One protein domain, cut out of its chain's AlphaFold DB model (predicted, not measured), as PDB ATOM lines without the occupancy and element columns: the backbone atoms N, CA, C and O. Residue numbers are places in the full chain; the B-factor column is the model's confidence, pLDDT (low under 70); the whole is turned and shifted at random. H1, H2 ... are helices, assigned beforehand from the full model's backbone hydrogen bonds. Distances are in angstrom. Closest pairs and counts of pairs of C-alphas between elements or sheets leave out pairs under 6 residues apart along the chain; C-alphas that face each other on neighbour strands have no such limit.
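What this domain is: This is residues 281 to 413 of the 413 residues of an uncharacterized protein of Zhongshania aliphaticivorans (UniProt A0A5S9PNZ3). Short helices are stacked one layer after another along one long axis, the chain winding back and forth across it: H1, H2 and H3 make one end, H4 and H5 pack on them as a crossed hairpin, H6, H7 and the short H8 come next, and H9 lies at the other end. Residues 406 to 413, with no named element, follow H9 there. The printed part has 133 residues, with nine named helices from H1 to H9 in order, no named strand, and the class all helix. It is compact, with a radius of gyration of the C-alphas of 14.3 A, but elongated, spanning 41 by 26 by 26 A.

How they stand to each other: H1, residues 281 to 291, and H2, residues 294 to 303, form a helical hairpin but only just touch, with 3 pairs of C-alphas within 8 A, the closest being those of Ala 288 and Trp 294 at 5.2 A. H2 and H3, residues 306 to 316, form another hairpin, at a shallow tilt of 31 degrees; the closest C-alphas are those of Val 301 and Lys 309, 6.3 A apart. H4, residues 321 to 334, is the hub, touching five helices. It touches H2 about perpendicular at 81 degrees, with the C-alphas of Trp 294 and Ala 330 closest at 6.2 A. H5, residues 337 to 346, forms a hairpin with H4 and touches H3 about perpendicular at 90 degrees, the closest C-alphas, of Ala 313 and Leu 343, being 5.7 A apart. H6, residues 349 to 361, touches H4 with residues 355 to 359 alone, the C-alphas of Leu 324 and Ile 355 being closest at 6.8 A. H7, residues 364 to 377, touches H5, with the C-alphas of Trp 337 and Ala 373 closest at 6.0 A. H8, residues 380 to 383, only just touches H6, with 3 pairs of C-alphas within 8 A, the closest those of Val 356 and Leu 383 at 6.7 A. H9, residues 392 to 405, touches H7 at a steep tilt of 56 degrees, the same way, closest at the C-alphas of Asp 368 and Ala 401, 6.4 A; H1 and H9 are apart. Every O i to N i+4 pair is within hydrogen-bond range in H1, H3, H4, H5 and H6, against 4 of 6 in H2 and 8 of 10 in both H7 and H9; H8 is too short for such a pair.

Where its parts are: H1 begins at C-alpha 281, (118.565, 182.108, 112.348). H4 begins at C-alpha 321, (109.107, 188.538, 126.037), and is 20.0 A long from first to last C-alpha; H6 measures 18.8 A, H7 20.3 A and H9 20.0 A. H9 ends at C-alpha 405, (121.593, 175.149, 147.434).

The domain as a whole: The two C-alphas farthest apart, of Asp 283 and Gln 407, are 43.6 A apart. The printed part has no cut and ends at residue 413, the chain's last. The links from H1 through to H8 are tight, and that from H8 to H9, 8 residues, is short. Mean pLDDT of the printed part is 73.5; 54 residues are under 70, among them residues 353 to 365 and 380 to 413.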
ATOM      1  N   LEU A 281     118.617 182.359 110.905       86.75
ATOM      2  CA  LEU A 281     118.565 182.108 112.348       86.75
ATOM      3  C   LEU A 281     117.305 182.696 112.992       86.75
ATOM      4  O   LEU A 281     116.700 182.044 113.843       86.75
ATOM      5  N   LEU A 282     116.889 183.899 112.584       84.81
ATOM      6  CA  LEU A 282     115.641 184.510 113.048       84.81
ATOM      7  C   LEU A 282     114.423 183.681 112.634       84.81
ATOM      8  O   LEU A 282     113.539 183.461 113.464       84.81
ATOM      9  N   ASP A 283     114.403 183.170 111.402       85.69
ATOM     10  CA  ASP A 283     113.354 182.262 110.939       85.69
ATOM     11  C   ASP A 283     113.309 181.004 111.816       85.69
ATOM     12  O   ASP A 283     112.266 180.705 112.401       85.69
ATOM     13  N   ILE A 284     114.438 180.302 111.986       87.12
ATOM     14  CA  ILE A 284     114.525 179.084 112.813       87.12
ATOM     15  C   ILE A 284     114.015 179.347 114.232       87.12
ATOM     16  O   ILE A 284     113.219 178.567 114.755       87.12
ATOM     17  N   ILE A 285     114.439 180.449 114.851       84.88
ATOM     18  CA  ILE A 285     114.024 180.837 116.201       84.88
ATOM     19  C   ILE A 285     112.515 181.119 116.259       84.88
ATOM     20  O   ILE A 285     111.834 180.670 117.186       84.88
ATOM     21  N   SER A 286     111.970 181.824 115.265       83.56
ATOM     22  CA  SER A 286     110.535 182.096 115.170       83.56
ATOM     23  C   SER A 286     109.729 180.797 115.071       83.56
ATOM     24  O   SER A 286     108.756 180.616 115.809       83.56
ATOM     25  N   PHE A 287     110.161 179.852 114.228       83.44
ATOM     26  CA  PHE A 287     109.541 178.526 114.120       83.44
ATOM     27  C   PHE A 287     109.687 177.707 115.407       83.44
ATOM     28  O   PHE A 287     108.720 177.085 115.847       83.44
ATOM     29  N   ALA A 288     110.852 177.745 116.059       85.69
ATOM     30  CA  ALA A 288     111.080 177.060 117.327       85.69
ATOM     31  C   ALA A 288     110.153 177.563 118.433       85.69
ATOM     32  O   ALA A 288     109.644 176.765 119.220       85.69
ATOM     33  N   CYS A 289     109.877 178.868 118.466       82.19
ATOM     34  CA  CYS A 289     108.916 179.422 119.404       82.19
ATOM     35  C   CYS A 289     107.471 179.038 119.065       82.19
ATOM     36  O   CYS A 289     106.723 178.681 119.974       82.19
ATOM     37  N   ALA A 290     107.076 179.131 117.793       80.75
ATOM     38  CA  ALA A 290     105.702 178.880 117.365       80.75
ATOM     39  C   ALA A 290     105.292 177.406 117.530       80.75
ATOM     40  O   ALA A 290     104.184 177.122 117.978       80.75
ATOM     41  N   GLU A 291     106.198 176.482 117.209       79.44
ATOM     42  CA  GLU A 291     105.933 175.035 117.170       79.44
ATOM     43  C   GLU A 291     106.555 174.274 118.359       79.44
ATOM     44  O   GLU A 291     106.412 173.060 118.471       79.44
ATOM     45  N   GLY A 292     107.250 174.968 119.271       82.44
ATOM     46  CA  GLY A 292     107.864 174.360 120.457       82.44
ATOM     47  C   GLY A 292     109.102 173.498 120.168       82.44
ATOM     48  O   GLY A 292     109.383 172.570 120.923       82.44
ATOM     49  N   LEU A 293     109.855 173.803 119.107       84.50
ATOM     50  CA  LEU A 293     110.998 173.009 118.615       84.50
ATOM     51  C   LEU A 293     112.346 173.400 119.247       84.50
ATOM     52  O   LEU A 293     113.410 173.016 118.764       84.50
ATOM     53  N   TRP A 294     112.335 174.154 120.348       86.00
ATOM     54  CA  TRP A 294     113.545 174.457 121.121       86.00
ATOM     55  C   TRP A 294     114.399 173.228 121.490       86.00
ATOM     56  O   TRP A 294     115.626 173.360 121.450       86.00
ATOM     57  N   PRO A 295     113.820 172.047 121.804       84.94
ATOM     58  CA  PRO A 295     114.595 170.828 122.051       84.94
ATOM     59  C   PRO A 295     115.424 170.353 120.859       84.94
ATOM     60  O   PRO A 295     116.461 169.733 121.071       84.94
ATOM     61  N   ASP A 296     115.006 170.672 119.635       85.88
ATOM     62  CA  ASP A 296     115.728 170.306 118.416       85.88
ATOM     63  C   ASP A 296     116.763 171.378 118.029       85.88
ATOM     64  O   ASP A 296     117.806 171.068 117.456       85.88
ATOM     65  N   VAL A 297     116.514 172.649 118.377       86.62
ATOM     66  CA  VAL A 297     117.383 173.786 118.017       86.62
ATOM     67  C   VAL A 297     118.558 173.974 118.979       86.62
ATOM     68  O   VAL A 297     119.682 174.199 118.532       86.62
ATOM     69  N   LEU A 298     118.346 173.886 120.296       85.56
ATOM     70  CA  LEU A 298     119.408 174.156 121.279       85.56
ATOM     71  C   LEU A 298     120.625 173.219 121.158       85.56
ATOM     72  O   LEU A 298     121.754 173.724 121.196       85.56
ATOM     73  N   PRO A 299     120.458 171.900 120.922       87.31
ATOM     74  CA  PRO A 299     121.591 171.018 120.658       87.31
ATOM     75  C   PRO A 299     122.413 171.441 119.437       87.31
ATOM     76  O   PRO A 299     123.634 171.285 119.451       87.31
ATOM     77  N   LEU A 300     121.782 172.019 118.406       86.56
ATOM     78  CA  LEU A 300     122.490 172.523 117.227       86.56
ATOM     79  C   LEU A 300     123.324 173.756 117.562       86.56
ATOM     80  O   LEU A 300     124.488 173.803 117.174       86.56
ATOM     81  N   VAL A 301     122.785 174.698 118.344       86.75
ATOM     82  CA  VAL A 301     123.525 175.892 118.801       86.75
ATOM     83  C   VAL A 301     124.783 175.500 119.578       86.75
ATOM     84  O   VAL A 301     125.844 176.099 119.402       86.75
ATOM     85  N   ARG A 302     124.702 174.449 120.399       87.81
ATOM     86  CA  ARG A 302     125.852 173.917 121.142       87.81
ATOM     87  C   ARG A 302     126.982 173.433 120.223       87.81
ATOM     88  O   ARG A 302     128.149 173.572 120.590       87.81
ATOM     89  N   LEU A 303     126.636 172.880 119.058       87.44
ATOM     90  CA  LEU A 303     127.560 172.314 118.063       87.44
ATOM     91  C   LEU A 303     128.094 173.338 117.049       87.44
ATOM     92  O   LEU A 303     128.950 172.991 116.226       87.44
ATOM     93  N   MET A 304     127.596 174.576 117.092       89.88
ATOM     94  CA  MET A 304     128.112 175.674 116.280       89.88
ATOM     95  C   MET A 304     129.493 176.123 116.763       89.88
ATOM     96  O   MET A 304     129.825 176.051 117.950       89.88
ATOM     97  N   ASP A 305     130.285 176.627 115.825       89.12
ATOM     98  CA  ASP A 305     131.512 177.356 116.098       89.12
ATOM     99  C   ASP A 305     131.233 178.698 116.800       89.12
ATOM    100  O   ASP A 305     130.091 179.140 116.960       89.12
ATOM    101  N   ASP A 306     132.290 179.362 117.271       84.94
ATOM    102  CA  ASP A 306     132.134 180.613 118.016       84.94
ATOM    103  C   ASP A 306     131.452 181.716 117.193       84.94
ATOM    104  O   ASP A 306     130.694 182.507 117.758       84.94
ATOM    105  N   ALA A 307     131.677 181.744 115.872       84.50
ATOM    106  CA  ALA A 307     131.033 182.691 114.968       84.50
ATOM    107  C   ALA A 307     129.518 182.445 114.890       84.50
ATOM    108  O   ALA A 307     128.736 183.376 115.094       84.50
ATOM    109  N   GLY A 308     129.105 181.191 114.695       83.75
ATOM    110  CA  GLY A 308     127.709 180.775 114.684       83.75
ATOM    111  C   GLY A 308     127.005 181.025 116.017       83.75
ATOM    112  O   GLY A 308     125.904 181.568 116.037       83.75
ATOM    113  N   LYS A 309     127.662 180.739 117.148       85.31
ATOM    114  CA  LYS A 309     127.125 181.052 118.486       85.31
ATOM    115  C   LYS A 309     126.891 182.547 118.686       85.31
ATOM    116  O   LYS A 309     125.879 182.938 119.267       85.31
ATOM    117  N   THR A 310     127.802 183.394 118.211       84.44
ATOM    118  CA  THR A 310     127.621 184.851 118.260       84.44
ATOM    119  C   THR A 310     126.497 185.314 117.332       84.44
ATOM    120  O   THR A 310     125.717 186.174 117.733       84.44
ATOM    121  N   ALA A 311     126.356 184.730 116.139       84.81
ATOM    122  CA  ALA A 311     125.242 185.025 115.237       84.81
ATOM    123  C   ALA A 311     123.885 184.626 115.851       84.81
ATOM    124  O   ALA A 311     122.939 185.411 115.814       84.81
ATOM    125  N   CYS A 312     123.807 183.463 116.507       84.56
ATOM    126  CA  CYS A 312     122.630 183.036 117.268       84.56
ATOM    127  C   CYS A 312     122.318 183.986 118.422       84.56
ATOM    128  O   CYS A 312     121.156 184.328 118.623       84.56
ATOM    129  N   ALA A 313     123.336 184.444 119.158       84.06
ATOM    130  CA  ALA A 313     123.144 185.423 120.222       84.06
ATOM    131  C   ALA A 313     122.555 186.725 119.663       84.06
ATOM    132  O   ALA A 313     121.570 187.207 120.206       84.06
ATOM    133  N   GLN A 314     123.082 187.231 118.541       83.62
ATOM    134  CA  GLN A 314     122.564 188.421 117.852       83.62
ATOM    135  C   GLN A 314     121.141 188.234 117.312       83.62
ATOM    136  O   GLN A 314     120.354 189.171 117.353       83.62
ATOM    137  N   ALA A 315     120.783 187.052 116.811       83.56
ATOM    138  CA  ALA A 315     119.410 186.768 116.396       83.56
ATOM    139  C   ALA A 315     118.467 186.711 117.612       83.56
ATOM    140  O   ALA A 315     117.379 187.284 117.588       83.56
ATOM    141  N   ALA A 316     118.919 186.105 118.714       81.50
ATOM    142  CA  ALA A 316     118.171 186.032 119.966       81.50
ATOM    143  C   ALA A 316     117.924 187.413 120.605       81.50
ATOM    144  O   ALA A 316     117.014 187.561 121.417       81.50
ATOM    145  N   GLU A 317     118.693 188.443 120.241       81.62
ATOM    146  CA  GLU A 317     118.471 189.823 120.693       81.62
ATOM    147  C   GLU A 317     117.139 190.415 120.215       81.62
ATOM    148  O   GLU A 317     116.592 191.304 120.868       81.62
ATOM    149  N   TYR A 318     116.600 189.919 119.104       79.94
ATOM    150  CA  TYR A 318     115.327 190.383 118.551       79.94
ATOM    151  C   TYR A 318     114.112 189.644 119.125       79.94
ATOM    152  O   TYR A 318     112.990 189.921 118.703       79.94
ATOM    153  N   LEU A 319     114.322 188.720 120.069       78.25
ATOM    154  CA  LEU A 319     113.243 187.974 120.707       78.25
ATOM    155  C   LEU A 319     112.387 188.870 121.599       78.25
ATOM    156  O   LEU A 319     112.904 189.650 122.401       78.25
ATOM    157  N   ASP A 320     111.073 188.703 121.507       79.00
ATOM    158  CA  ASP A 320     110.135 189.332 122.427       79.00
ATOM    159  C   ASP A 320     109.992 188.551 123.749       79.00
ATOM    160  O   ASP A 320     110.487 187.433 123.927       79.00
ATOM    161  N   GLY A 321     109.292 189.145 124.718       72.75
ATOM    162  CA  GLY A 321     109.107 188.538 126.037       72.75
ATOM    163  C   GLY A 321     108.367 187.193 126.025       72.75
ATOM    164  O   GLY A 321     108.592 186.380 126.921       72.75
ATOM    165  N   GLU A 322     107.507 186.922 125.039       76.75
ATOM    166  CA  GLU A 322     106.799 185.639 124.923       76.75
ATOM    167  C   GLU A 322     107.737 184.548 124.397       76.75
ATOM    168  O   GLU A 322     107.803 183.452 124.966       76.75
ATOM    169  N   GLN A 323     108.541 184.878 123.387       79.62
ATOM    170  CA  GLN A 323     109.556 183.994 122.824       79.62
ATOM    171  C   GLN A 323     110.643 183.647 123.849       79.62
ATOM    172  O   GLN A 323     111.022 182.481 123.990       79.62
ATOM    173  N   LEU A 324     111.081 184.627 124.644       76.31
ATOM    174  CA  LEU A 324     112.022 184.410 125.746       76.31
ATOM    175  C   LEU A 324     111.445 183.492 126.836       76.31
ATOM    176  O   LEU A 324     112.151 182.637 127.373       76.31
ATOM    177  N   LEU A 325     110.153 183.622 127.152       76.88
ATOM    178  CA  LEU A 325     109.484 182.713 128.087       76.88
ATOM    179  C   LEU A 325     109.365 181.291 127.525       76.88
ATOM    180  O   LEU A 325     109.499 180.335 128.291       76.88
ATOM    181  N   SER A 326     109.127 181.143 126.219       81.69
ATOM    182  CA  SER A 326     109.110 179.844 125.536       81.69
ATOM    183  C   SER A 326     110.469 179.141 125.645       81.69
ATOM    184  O   SER A 326     110.535 177.994 126.092       81.69
ATOM    185  N   LEU A 327     111.561 179.866 125.379       81.25
ATOM    186  CA  LEU A 327     112.935 179.379 125.537       81.25
ATOM    187  C   LEU A 327     113.228 178.916 126.976       81.25
ATOM    188  O   LEU A 327     113.731 177.816 127.197       81.25
ATOM    189  N   VAL A 328     112.876 179.738 127.969       79.25
ATOM    190  CA  VAL A 328     113.082 179.437 129.397       79.25
ATOM    191  C   VAL A 328     112.287 178.205 129.847       79.25
ATOM    192  O   VAL A 328     112.782 177.392 130.630       79.25
ATOM    193  N   ARG A 329     111.056 178.035 129.349       79.00
ATOM    194  CA  ARG A 329     110.251 176.835 129.619       79.00
ATOM    195  C   ARG A 329     110.895 175.592 129.018       79.00
ATOM    196  O   ARG A 329     111.093 174.626 129.745       79.00
ATOM    197  N   ALA A 330     111.304 175.648 127.751       81.38
ATOM    198  CA  ALA A 330     111.977 174.530 127.096       81.38
ATOM    199  C   ALA A 330     113.280 174.136 127.814       81.38
ATOM    200  O   ALA A 330     113.544 172.951 128.012       81.38
ATOM    201  N   ALA A 331     114.062 175.119 128.276       82.69
ATOM    202  CA  ALA A 331     115.266 174.880 129.069       82.69
ATOM    203  C   ALA A 331     114.966 174.119 130.370       82.69
ATOM    204  O   ALA A 331     115.683 173.177 130.715       82.69
ATOM    205  N   SER A 332     113.891 174.503 131.064       80.31
ATOM    206  CA  SER A 332     113.437 173.839 132.288       80.31
ATOM    207  C   SER A 332     112.919 172.425 132.025       80.31
ATOM    208  O   SER A 332     113.308 171.499 132.733       80.31
ATOM    209  N   ASP A 333     112.060 172.249 131.023       81.75
ATOM    210  CA  ASP A 333     111.372 170.980 130.763       81.75
ATOM    211  C   ASP A 333     112.330 169.900 130.235       81.75
ATOM    212  O   ASP A 333     112.192 168.724 130.571       81.75
ATOM    213  N   HIS A 334     113.351 170.301 129.473       80.25
ATOM    214  CA  HIS A 334     114.304 169.392 128.830       80.25
ATOM    215  C   HIS A 334     115.715 169.431 129.438       80.25
ATOM    216  O   HIS A 334     116.627 168.798 128.912       80.25
ATOM    217  N   SER A 335     115.914 170.137 130.560       78.88
ATOM    218  CA  SER A 335     117.216 170.265 131.244       78.88
ATOM    219  C   SER A 335     118.349 170.841 130.372       78.88
ATOM    220  O   SER A 335     119.508 170.464 130.528       78.88
ATOM    221  N   MET A 336     118.033 171.791 129.486       80.50
ATOM    222  CA  MET A 336     118.976 172.402 128.525       80.50
ATOM    223  C   MET A 336     119.523 173.766 128.985       80.50
ATOM    224  O   MET A 336     119.933 174.604 128.185       80.50
ATOM    225  N   TRP A 337     119.523 174.021 130.295       77.62
ATOM    226  CA  TRP A 337     119.950 175.305 130.860       77.62
ATOM    227  C   TRP A 337     121.392 175.691 130.518       77.62
ATOM    228  O   TRP A 337     121.670 176.877 130.378       77.62
ATOM    229  N   GLY A 338     122.302 174.723 130.369       76.81
ATOM    230  CA  GLY A 338     123.693 175.009 130.003       76.81
ATOM    231  C   GLY A 338     123.810 175.733 128.659       76.81
ATOM    232  O   GLY A 338     124.522 176.731 128.563       76.81
ATOM    233  N   ASP A 339     123.046 175.284 127.661       80.81
ATOM    234  CA  ASP A 339     123.070 175.844 126.306       80.81
ATOM    235  C   ASP A 339     122.413 177.229 126.262       80.81
ATOM    236  O   ASP A 339     122.930 178.157 125.637       80.81
ATOM    237  N   VAL A 340     121.312 177.405 127.000       80.06
ATOM    238  CA  VAL A 340     120.642 178.709 127.127       80.06
ATOM    239  C   VAL A 340     121.527 179.724 127.847       80.06
ATOM    240  O   VAL A 340     121.577 180.882 127.443       80.06
ATOM    241  N   LEU A 341     122.253 179.319 128.890       78.69
ATOM    242  CA  LEU A 341     123.136 180.230 129.621       78.69
ATOM    243  C   LEU A 341     124.374 180.637 128.799       78.69
ATOM    244  O   LEU A 341     124.737 181.813 128.851       78.69
ATOM    245  N   ASP A 342     124.974 179.732 128.006       79.94
ATOM    246  CA  ASP A 342     126.053 180.076 127.048       79.94
ATOM    247  C   ASP A 342     125.548 181.102 126.017       79.94
ATOM    248  O   ASP A 342     126.205 182.112 125.756       79.94
ATOM    249  N   LEU A 343     124.326 180.915 125.503       80.88
ATOM    250  CA  LEU A 343     123.702 181.870 124.587       80.88
ATOM    251  C   LEU A 343     123.486 183.241 125.249       80.88
ATOM    252  O   LEU A 343     123.924 184.256 124.709       80.88
ATOM    253  N   VAL A 344     122.874 183.281 126.440       78.06
ATOM    254  CA  VAL A 344     122.586 184.527 127.181       78.06
ATOM    255  C   VAL A 344     123.866 185.282 127.540       78.06
ATOM    256  O   VAL A 344     123.897 186.512 127.476       78.06
ATOM    257  N   GLN A 345     124.947 184.579 127.884       79.50
ATOM    258  CA  GLN A 345     126.225 185.219 128.188       79.50
ATOM    259  C   GLN A 345     126.769 186.022 126.997       79.50
ATOM    260  O   GLN A 345     127.374 187.082 127.200       79.50
ATOM    261  N   ARG A 346     126.528 185.538 125.776       80.00
ATOM    262  CA  ARG A 346     127.002 186.129 124.518       80.00
ATOM    263  C   ARG A 346     126.111 187.257 123.983       80.00
ATOM    264  O   ARG A 346     126.549 187.959 123.076       80.00
ATOM    265  N   MET A 347     124.911 187.455 124.533       80.44
ATOM    266  CA  MET A 347     124.002 188.547 124.146       80.44
ATOM    267  C   MET A 347     124.506 189.919 124.614       80.44
ATOM    268  O   MET A 347     125.383 190.026 125.475       80.44
ATOM    269  N   ASN A 348     123.910 190.994 124.101       75.62
ATOM    270  CA  ASN A 348     124.117 192.339 124.622       75.62
ATOM    271  C   ASN A 348     123.510 192.537 126.027       75.62
ATOM    272  O   ASN A 348     122.506 191.940 126.417       75.62
ATOM    273  N   GLU A 349     124.125 193.435 126.803       68.75
ATOM    274  CA  GLU A 349     123.743 193.738 128.190       68.75
ATOM    275  C   GLU A 349     122.238 194.040 128.392       68.75
ATOM    276  O   GLU A 349     121.663 193.493 129.332       68.75
ATOM    277  N   PRO A 350     121.549 194.838 127.546       68.56
ATOM    278  CA  PRO A 350     120.120 195.121 127.708       68.56
ATOM    279  C   PRO A 350     119.229 193.870 127.730       68.56
ATOM    280  O   PRO A 350     118.415 193.752 128.648       68.56
ATOM    281  N   GLN A 351     119.411 192.922 126.799       67.94
ATOM    282  CA  GLN A 351     118.612 191.689 126.779       67.94
ATOM    283  C   GLN A 351     118.972 190.741 127.923       67.94
ATOM    284  O   GLN A 351     118.077 190.096 128.466       67.94
ATOM    285  N   LYS A 352     120.240 190.697 128.370       70.88
ATOM    286  CA  LYS A 352     120.605 189.929 129.577       70.88
ATOM    287  C   LYS A 352     119.751 190.344 130.770       70.88
ATOM    288  O   LYS A 352     119.241 189.491 131.492       70.88
ATOM    289  N   TYR A 353     119.552 191.650 130.964       69.62
ATOM    290  CA  TYR A 353     118.712 192.150 132.055       69.62
ATOM    291  C   TYR A 353     117.245 191.749 131.902       69.62
ATOM    292  O   TYR A 353     116.603 191.461 132.910       69.62
ATOM    293  N   GLU A 354     116.713 191.744 130.681       68.94
ATOM    294  CA  GLU A 354     115.318 191.394 130.407       68.94
ATOM    295  C   GLU A 354     115.053 189.901 130.620       68.94
ATOM    296  O   GLU A 354     114.135 189.549 131.357       68.94
ATOM    297  N   ILE A 355     115.921 189.028 130.103       69.56
ATOM    298  CA  ILE A 355     115.842 187.579 130.331       69.56
ATOM    299  C   ILE A 355     115.947 187.277 131.824       69.56
ATOM    300  O   ILE A 355     115.128 186.540 132.368       69.56
ATOM    301  N   VAL A 356     116.894 187.898 132.533       66.94
ATOM    302  CA  VAL A 356     117.033 187.696 133.980       66.94
ATOM    303  C   VAL A 356     115.835 188.252 134.758       66.94
ATOM    304  O   VAL A 356     115.376 187.617 135.711       66.94
ATOM    305  N   ALA A 357     115.253 189.377 134.339       67.25
ATOM    306  CA  ALA A 357     114.017 189.892 134.929       67.25
ATOM    307  C   ALA A 357     112.830 188.935 134.710       67.25
ATOM    308  O   ALA A 357     112.093 188.661 135.663       67.25
ATOM    309  N   LEU A 358     112.684 188.377 133.503       66.62
ATOM    310  CA  LEU A 358     111.668 187.374 133.168       66.62
ATOM    311  C   LEU A 358     111.868 186.077 133.966       66.62
ATOM    312  O   LEU A 358     110.899 185.539 134.502       66.62
ATOM    313  N   MET A 359     113.114 185.628 134.158       64.69
ATOM    314  CA  MET A 359     113.450 184.487 135.023       64.69
ATOM    315  C   MET A 359     113.051 184.738 136.486       64.69
ATOM    316  O   MET A 359     112.524 183.846 137.146       64.69
ATOM    317  N   GLY A 360     113.205 185.968 136.991       62.66
ATOM    318  CA  GLY A 360     112.728 186.355 138.325       62.66
ATOM    319  C   GLY A 360     111.198 186.365 138.475       62.66
ATOM    320  O   GLY A 360     110.685 186.303 139.595       62.66
ATOM    321  N   MET A 361     110.463 186.439 137.365       63.34
ATOM    322  CA  MET A 361     108.997 186.380 137.318       63.34
ATOM    323  C   MET A 361     108.462 184.981 136.975       63.34
ATOM    324  O   MET A 361     107.253 184.752 137.076       63.34
ATOM    325  N   ALA A 362     109.340 184.045 136.608       67.00
ATOM    326  CA  ALA A 362     108.976 182.695 136.210       67.00
ATOM    327  C   ALA A 362     108.346 181.882 137.368       67.00
ATOM    328  O   ALA A 362     108.560 182.178 138.553       67.00
ATOM    329  N   PRO A 363     107.546 180.841 137.057       69.00
ATOM    330  CA  PRO A 363     107.050 179.892 138.050       69.00
ATOM    331  C   PRO A 363     108.186 179.255 138.861       69.00
ATOM    332  O   PRO A 363     109.261 178.991 138.331       69.00
ATOM    333  N   GLN A 364     107.925 178.936 140.133       67.38
ATOM    334  CA  GLN A 364     108.931 178.381 141.052       67.38
ATOM    335  C   GLN A 364     109.617 177.116 140.505       67.38
ATOM    336  O   GLN A 364     110.810 176.943 140.708       67.38
ATOM    337  N   ALA A 365     108.890 176.282 139.755       69.75
ATOM    338  CA  ALA A 365     109.438 175.083 139.123       69.75
ATOM    339  C   ALA A 365     110.607 175.381 138.164       69.75
ATOM    340  O   ALA A 365     111.573 174.631 138.138       69.75
ATOM    341  N   ILE A 366     110.546 176.497 137.430       70.44
ATOM    342  CA  ILE A 366     111.605 176.931 136.507       70.44
ATOM    343  C   ILE A 366     112.815 177.449 137.295       70.44
ATOM    344  O   ILE A 366     113.958 177.144 136.972       70.44
ATOM    345  N   VAL A 367     112.575 178.202 138.372       69.25
ATOM    346  CA  VAL A 367     113.646 178.715 139.244       69.25
ATOM    347  C   VAL A 367     114.402 177.570 139.927       69.25
ATOM    348  O   VAL A 367     115.628 177.618 140.043       69.25
ATOM    349  N   ASP A 368     113.681 176.528 140.343       71.06
ATOM    350  CA  ASP A 368     114.242 175.359 141.019       71.06
ATOM    351  C   ASP A 368     115.118 174.495 140.081       71.06
ATOM    352  O   ASP A 368     116.068 173.876 140.559       71.06
ATOM    353  N   THR A 369     114.859 174.474 138.762       72.25
ATOM    354  CA  THR A 369     115.708 173.775 137.769       72.25
ATOM    355  C   THR A 369     116.872 174.633 137.267       72.25
ATOM    356  O   THR A 369     117.944 174.108 136.969       72.25
ATOM    357  N   MET A 370     116.693 175.955 137.224       72.06
ATOM    358  CA  MET A 370     117.696 176.915 136.762       72.06
ATOM    359  C   MET A 370     118.884 177.053 137.722       72.06
ATOM    360  O   MET A 370     120.036 177.051 137.293       72.06
ATOM    361  N   LEU A 371     118.625 177.197 139.028       71.19
ATOM    362  CA  LEU A 371     119.676 177.487 140.011       71.19
ATOM    363  C   LEU A 371     120.776 176.409 140.082       71.19
ATOM    364  O   LEU A 371     121.947 176.790 140.092       71.19
ATOM    365  N   PRO A 372     120.461 175.097 140.074       71.75
ATOM    366  CA  PRO A 372     121.486 174.059 139.975       71.75
ATOM    367  C   PRO A 372     122.339 174.183 138.706       71.75
ATOM    368  O   PRO A 372     123.550 173.995 138.762       71.75
ATOM    369  N   ALA A 373     121.737 174.533 137.567       69.50
ATOM    370  CA  ALA A 373     122.462 174.669 136.305       69.50
ATOM    371  C   ALA A 373     123.400 175.889 136.283       69.50
ATOM    372  O   ALA A 373     124.516 175.798 135.760       69.50
ATOM    373  N   ILE A 374     122.979 177.007 136.888       71.31
ATOM    374  CA  ILE A 374     123.816 178.204 137.075       71.31
ATOM    375  C   ILE A 374     125.005 177.896 137.982       71.31
ATOM    376  O   ILE A 374     126.112 178.350 137.698       71.31
ATOM    377  N   ASP A 375     124.792 177.114 139.043       71.69
ATOM    378  CA  ASP A 375     125.856 176.755 139.976       71.69
ATOM    379  C   ASP A 375     126.896 175.821 139.339       71.69
ATOM    380  O   ASP A 375     128.093 176.097 139.407       71.69
ATOM    381  N   VAL A 376     126.443 174.786 138.621       71.69
ATOM    382  CA  VAL A 376     127.317 173.855 137.880       71.69
ATOM    383  C   VAL A 376     128.130 174.572 136.801       71.69
ATOM    384  O   VAL A 376     129.305 174.268 136.608       71.69
ATOM    385  N   SER A 377     127.522 175.537 136.112       66.69
ATOM    386  CA  SER A 377     128.163 176.257 135.004       66.69
ATOM    387  C   SER A 377     128.882 177.542 135.447       66.69
ATOM    388  O   SER A 377     129.477 178.235 134.627       66.69
ATOM    389  N   ASN A 378     128.836 177.865 136.745       68.56
ATOM    390  CA  ASN A 378     129.398 179.065 137.371       68.56
ATOM    391  C   ASN A 378     128.984 180.397 136.706       68.56
ATOM    392  O   ASN A 378     129.758 181.352 136.662       68.56
ATOM    393  N   TYR A 379     127.738 180.496 136.237       71.06
ATOM    394  CA  TYR A 379     127.199 181.697 135.579       71.06
ATOM    395  C   TYR A 379     126.557 182.704 136.552       71.06
ATOM    396  O   TYR A 379     125.688 183.493 136.175       71.06
ATOM    397  N   TRP A 380     126.985 182.708 137.817       68.00
ATOM    398  CA  TRP A 380     126.477 183.620 138.851       68.00
ATOM    399  C   TRP A 380     126.645 185.103 138.479       68.00
ATOM    400  O   TRP A 380     125.798 185.930 138.830       68.00
ATOM    401  N   ASP A 381     127.668 185.424 137.687       67.31
ATOM    402  CA  ASP A 381     127.942 186.772 137.182       67.31
ATOM    403  C   ASP A 381     126.851 187.315 136.241       67.31
ATOM    404  O   ASP A 381     126.765 188.525 136.053       67.31
ATOM    405  N   LEU A 382     125.973 186.461 135.692       67.31
ATOM    406  CA  LEU A 382     124.801 186.898 134.918       67.31
ATOM    407  C   LEU A 382     123.654 187.384 135.819       67.31
ATOM    408  O   LEU A 382     122.888 188.268 135.435       67.31
ATOM    409  N   LEU A 383     123.530 186.831 137.030       65.50
ATOM    410  CA  LEU A 383     122.450 187.168 137.965       65.50
ATOM    411  C   LEU A 383     122.747 188.433 138.777       65.50
ATOM    412  O   LEU A 383     121.832 189.207 139.073       65.50
ATOM    413  N   LEU A 384     124.015 188.663 139.137       65.88
ATOM    414  CA  LEU A 384     124.426 189.778 140.002       65.88
ATOM    415  C   LEU A 384     124.057 191.171 139.445       65.88
ATOM    416  O   LEU A 384     123.511 191.976 140.207       65.88
ATOM    417  N   PRO A 385     124.266 191.481 138.150       64.56
ATOM    418  CA  PRO A 385     123.944 192.791 137.581       64.56
ATOM    419  C   PRO A 385     122.434 193.052 137.487       64.56
ATOM    420  O   PRO A 385     121.986 194.198 137.557       64.56
ATOM    421  N   ALA A 386     121.633 191.998 137.327       62.22
ATOM    422  CA  ALA A 386     120.184 192.087 137.166       62.22
ATOM    423  C   ALA A 386     119.414 192.028 138.498       62.22
ATOM    424  O   ALA A 386     118.264 192.471 138.568       62.22
ATOM    425  N   TRP A 387     120.066 191.580 139.575       64.50
ATOM    426  CA  TRP A 387     119.524 191.530 140.935       64.50
ATOM    427  C   TRP A 387     118.814 192.819 141.395       64.50
ATOM    428  O   TRP A 387     117.723 192.727 141.962       64.50
ATOM    429  N   PRO A 388     119.334 194.042 141.148       63.97
ATOM    430  CA  PRO A 388     118.676 195.275 141.591       63.97
ATOM    431  C   PRO A 388     117.367 195.579 140.850       63.97
ATOM    432  O   PRO A 388     116.527 196.300 141.387       63.97
ATOM    433  N   LYS A 389     117.203 195.053 139.628       60.56
ATOM    434  CA  LYS A 389     116.048 195.297 138.748       60.56
ATOM    435  C   LYS A 389     114.935 194.258 138.916       60.56
ATOM    436  O   LYS A 389     113.828 194.469 138.429       60.56
ATOM    437  N   MET A 390     115.207 193.156 139.613       64.56
ATOM    438  CA  MET A 390     114.211 192.133 139.914       64.56
ATOM    439  C   MET A 390     113.149 192.647 140.889       64.56
ATOM    440  O   MET A 390     113.429 193.403 141.825       64.56
ATOM    441  N   THR A 391     111.915 192.168 140.717       65.38
ATOM    442  CA  THR A 391     110.851 192.414 141.696       65.38
ATOM    443  C   THR A 391     111.250 191.849 143.063       65.38
ATOM    444  O   THR A 391     111.969 190.853 143.164       65.38
ATOM    445  N   THR A 392     110.776 192.470 144.144       65.56
ATOM    446  CA  THR A 392     111.031 191.993 145.516       65.56
ATOM    447  C   THR A 392     110.606 190.531 145.694       65.56
ATOM    448  O   THR A 392     111.350 189.748 146.269       65.56
ATOM    449  N   VAL A 393     109.487 190.135 145.076       64.50
ATOM    450  CA  VAL A 393     108.997 188.746 145.059       64.50
ATOM    451  C   VAL A 393     109.975 187.799 144.356       64.50
ATOM    452  O   VAL A 393     110.232 186.709 144.862       64.50
ATOM    453  N   GLY A 394     110.546 188.200 143.216       62.19
ATOM    454  CA  GLY A 394     111.543 187.401 142.495       62.19
ATOM    455  C   GLY A 394     112.840 187.214 143.288       62.19
ATOM    456  O   GLY A 394     113.358 186.101 143.372       62.19
ATOM    457  N   ARG A 395     113.318 188.276 143.954       66.94
ATOM    458  CA  ARG A 395     114.499 188.215 144.835       66.94
ATOM    459  C   ARG A 395     114.287 187.299 146.035       66.94
ATOM    460  O   ARG A 395     115.167 186.503 146.348       66.94
ATOM    461  N   ASP A 396     113.128 187.378 146.684       66.19
ATOM    462  CA  ASP A 396     112.822 186.540 147.848       66.19
ATOM    463  C   ASP A 396     112.686 185.058 147.463       66.19
ATOM    464  O   ASP A 396     113.177 184.188 148.184       66.19
ATOM    465  N   ARG A 397     112.117 184.757 146.287       66.81
ATOM    466  CA  ARG A 397     112.055 183.390 145.737       66.81
ATOM    467  C   ARG A 397     113.434 182.830 145.405       66.81
ATOM    468  O   ARG A 397     113.730 181.699 145.784       66.81
ATOM    469  N   LEU A 398     114.284 183.618 144.745       66.12
ATOM    470  CA  LEU A 398     115.662 183.224 144.446       66.12
ATOM    471  C   LEU A 398     116.478 183.035 145.725       66.12
ATOM    472  O   LEU A 398     117.198 182.051 145.825       66.12
ATOM    473  N   ARG A 399     116.316 183.897 146.739       68.50
ATOM    474  CA  ARG A 399     116.929 183.701 148.065       68.50
ATOM    475  C   ARG A 399     116.435 182.428 148.750       68.50
ATOM    476  O   ARG A 399     117.242 181.712 149.331       68.50
ATOM    477  N   GLN A 400     115.142 182.121 148.680       66.81
ATOM    478  CA  GLN A 400     114.577 180.920 149.295       66.81
ATOM    479  C   GLN A 400     115.042 179.633 148.595       66.81
ATOM    480  O   GLN A 400     115.342 178.644 149.264       66.81
ATOM    481  N   ALA A 401     115.118 179.640 147.263       61.50
ATOM    482  CA  ALA A 401     115.581 178.501 146.475       61.50
ATOM    483  C   ALA A 401     117.107 178.336 146.555       61.50
ATOM    484  O   ALA A 401     117.597 177.235 146.799       61.50
ATOM    485  N   ALA A 402     117.865 179.432 146.488       59.62
ATOM    486  CA  ALA A 402     119.305 179.410 146.698       59.62
ATOM    487  C   ALA A 402     119.669 179.073 148.145       59.62
ATOM    488  O   ALA A 402     120.654 178.392 148.352       59.62
ATOM    489  N   GLY A 403     118.867 179.432 149.152       59.03
ATOM    490  CA  GLY A 403     119.068 178.991 150.538       59.03
ATOM    491  C   GLY A 403     118.994 177.467 150.724       59.03
ATOM    492  O   GLY A 403     119.508 176.952 151.714       59.03
ATOM    493  N   LYS A 404     118.408 176.729 149.768       55.19
ATOM    494  CA  LYS A 404     118.462 175.256 149.722       55.19
ATOM    495  C   LYS A 404     119.741 174.718 149.066       55.19
ATOM    496  O   LYS A 404     120.106 173.580 149.338       55.19
ATOM    497  N   ILE A 405     120.392 175.511 148.213       51.56
ATOM    498  CA  ILE A 405     121.593 175.149 147.434       51.56
ATOM    499  C   ILE A 405     122.874 175.679 148.110       51.56
ATOM    500  O   ILE A 405     123.936 175.077 148.026       51.56
ATOM    501  N   ASN A 406     122.771 176.790 148.836       47.06
ATOM    502  CA  ASN A 406     123.878 177.639 149.244       47.06
ATOM    503  C   ASN A 406     124.109 177.541 150.762       47.06
ATOM    504  O   ASN A 406     123.635 178.368 151.540       47.06
ATOM    505  N   GLN A 407     124.890 176.539 151.170       49.12
ATOM    506  CA  GLN A 407     125.710 176.621 152.385       49.12
ATOM    507  C   GLN A 407     127.018 177.423 152.145       49.12
ATOM    508  O   GLN A 407     127.823 177.535 153.065       49.12
ATOM    509  N   GLU A 408     127.233 178.030 150.961       42.47
ATOM    510  CA  GLU A 408     128.544 178.571 150.529       42.47
ATOM    511  C   GLU A 408     128.591 180.067 150.111       42.47
ATOM    512  O   GLU A 408     129.580 180.530 149.550       42.47
ATOM    513  N   GLY A 409     127.593 180.895 150.443       48.97
ATOM    514  CA  GLY A 409     127.762 182.360 150.509       48.97
ATOM    515  C   GLY A 409     127.923 183.154 149.196       48.97
ATOM    516  O   GLY A 409     128.444 184.265 149.238       48.97
ATOM    517  N   LYS A 410     127.467 182.654 148.039       51.09
ATOM    518  CA  LYS A 410     127.628 183.349 146.733       51.09
ATOM    519  C   LYS A 410     126.551 184.378 146.312       51.09
ATOM    520  O   LYS A 410     126.648 184.928 145.220       51.09
ATOM    521  N   LEU A 411     125.543 184.684 147.138       48.16
ATOM    522  CA  LEU A 411     124.538 185.723 146.826       48.16
ATOM    523  C   LEU A 411     124.703 186.949 147.738       48.16
ATOM    524  O   LEU A 411     124.983 186.771 148.925       48.16
ATOM    525  N   PRO A 412     124.499 188.184 147.235       44.44
ATOM    526  CA  PRO A 412     124.478 189.363 148.090       44.44
ATOM    527  C   PRO A 412     123.330 189.255 149.102       44.44
ATOM    528  O   PRO A 412     122.196 188.921 148.738       44.44
ATOM    529  N   ALA A 413     123.669 189.515 150.371       45.03
ATOM    530  CA  ALA A 413     122.784 189.413 151.533       45.03
ATOM    531  C   ALA A 413     121.430 190.101 151.331       45.03
ATOM    532  O   ALA A 413     121.354 191.188 150.710       45.03
TER     533      ALA A 413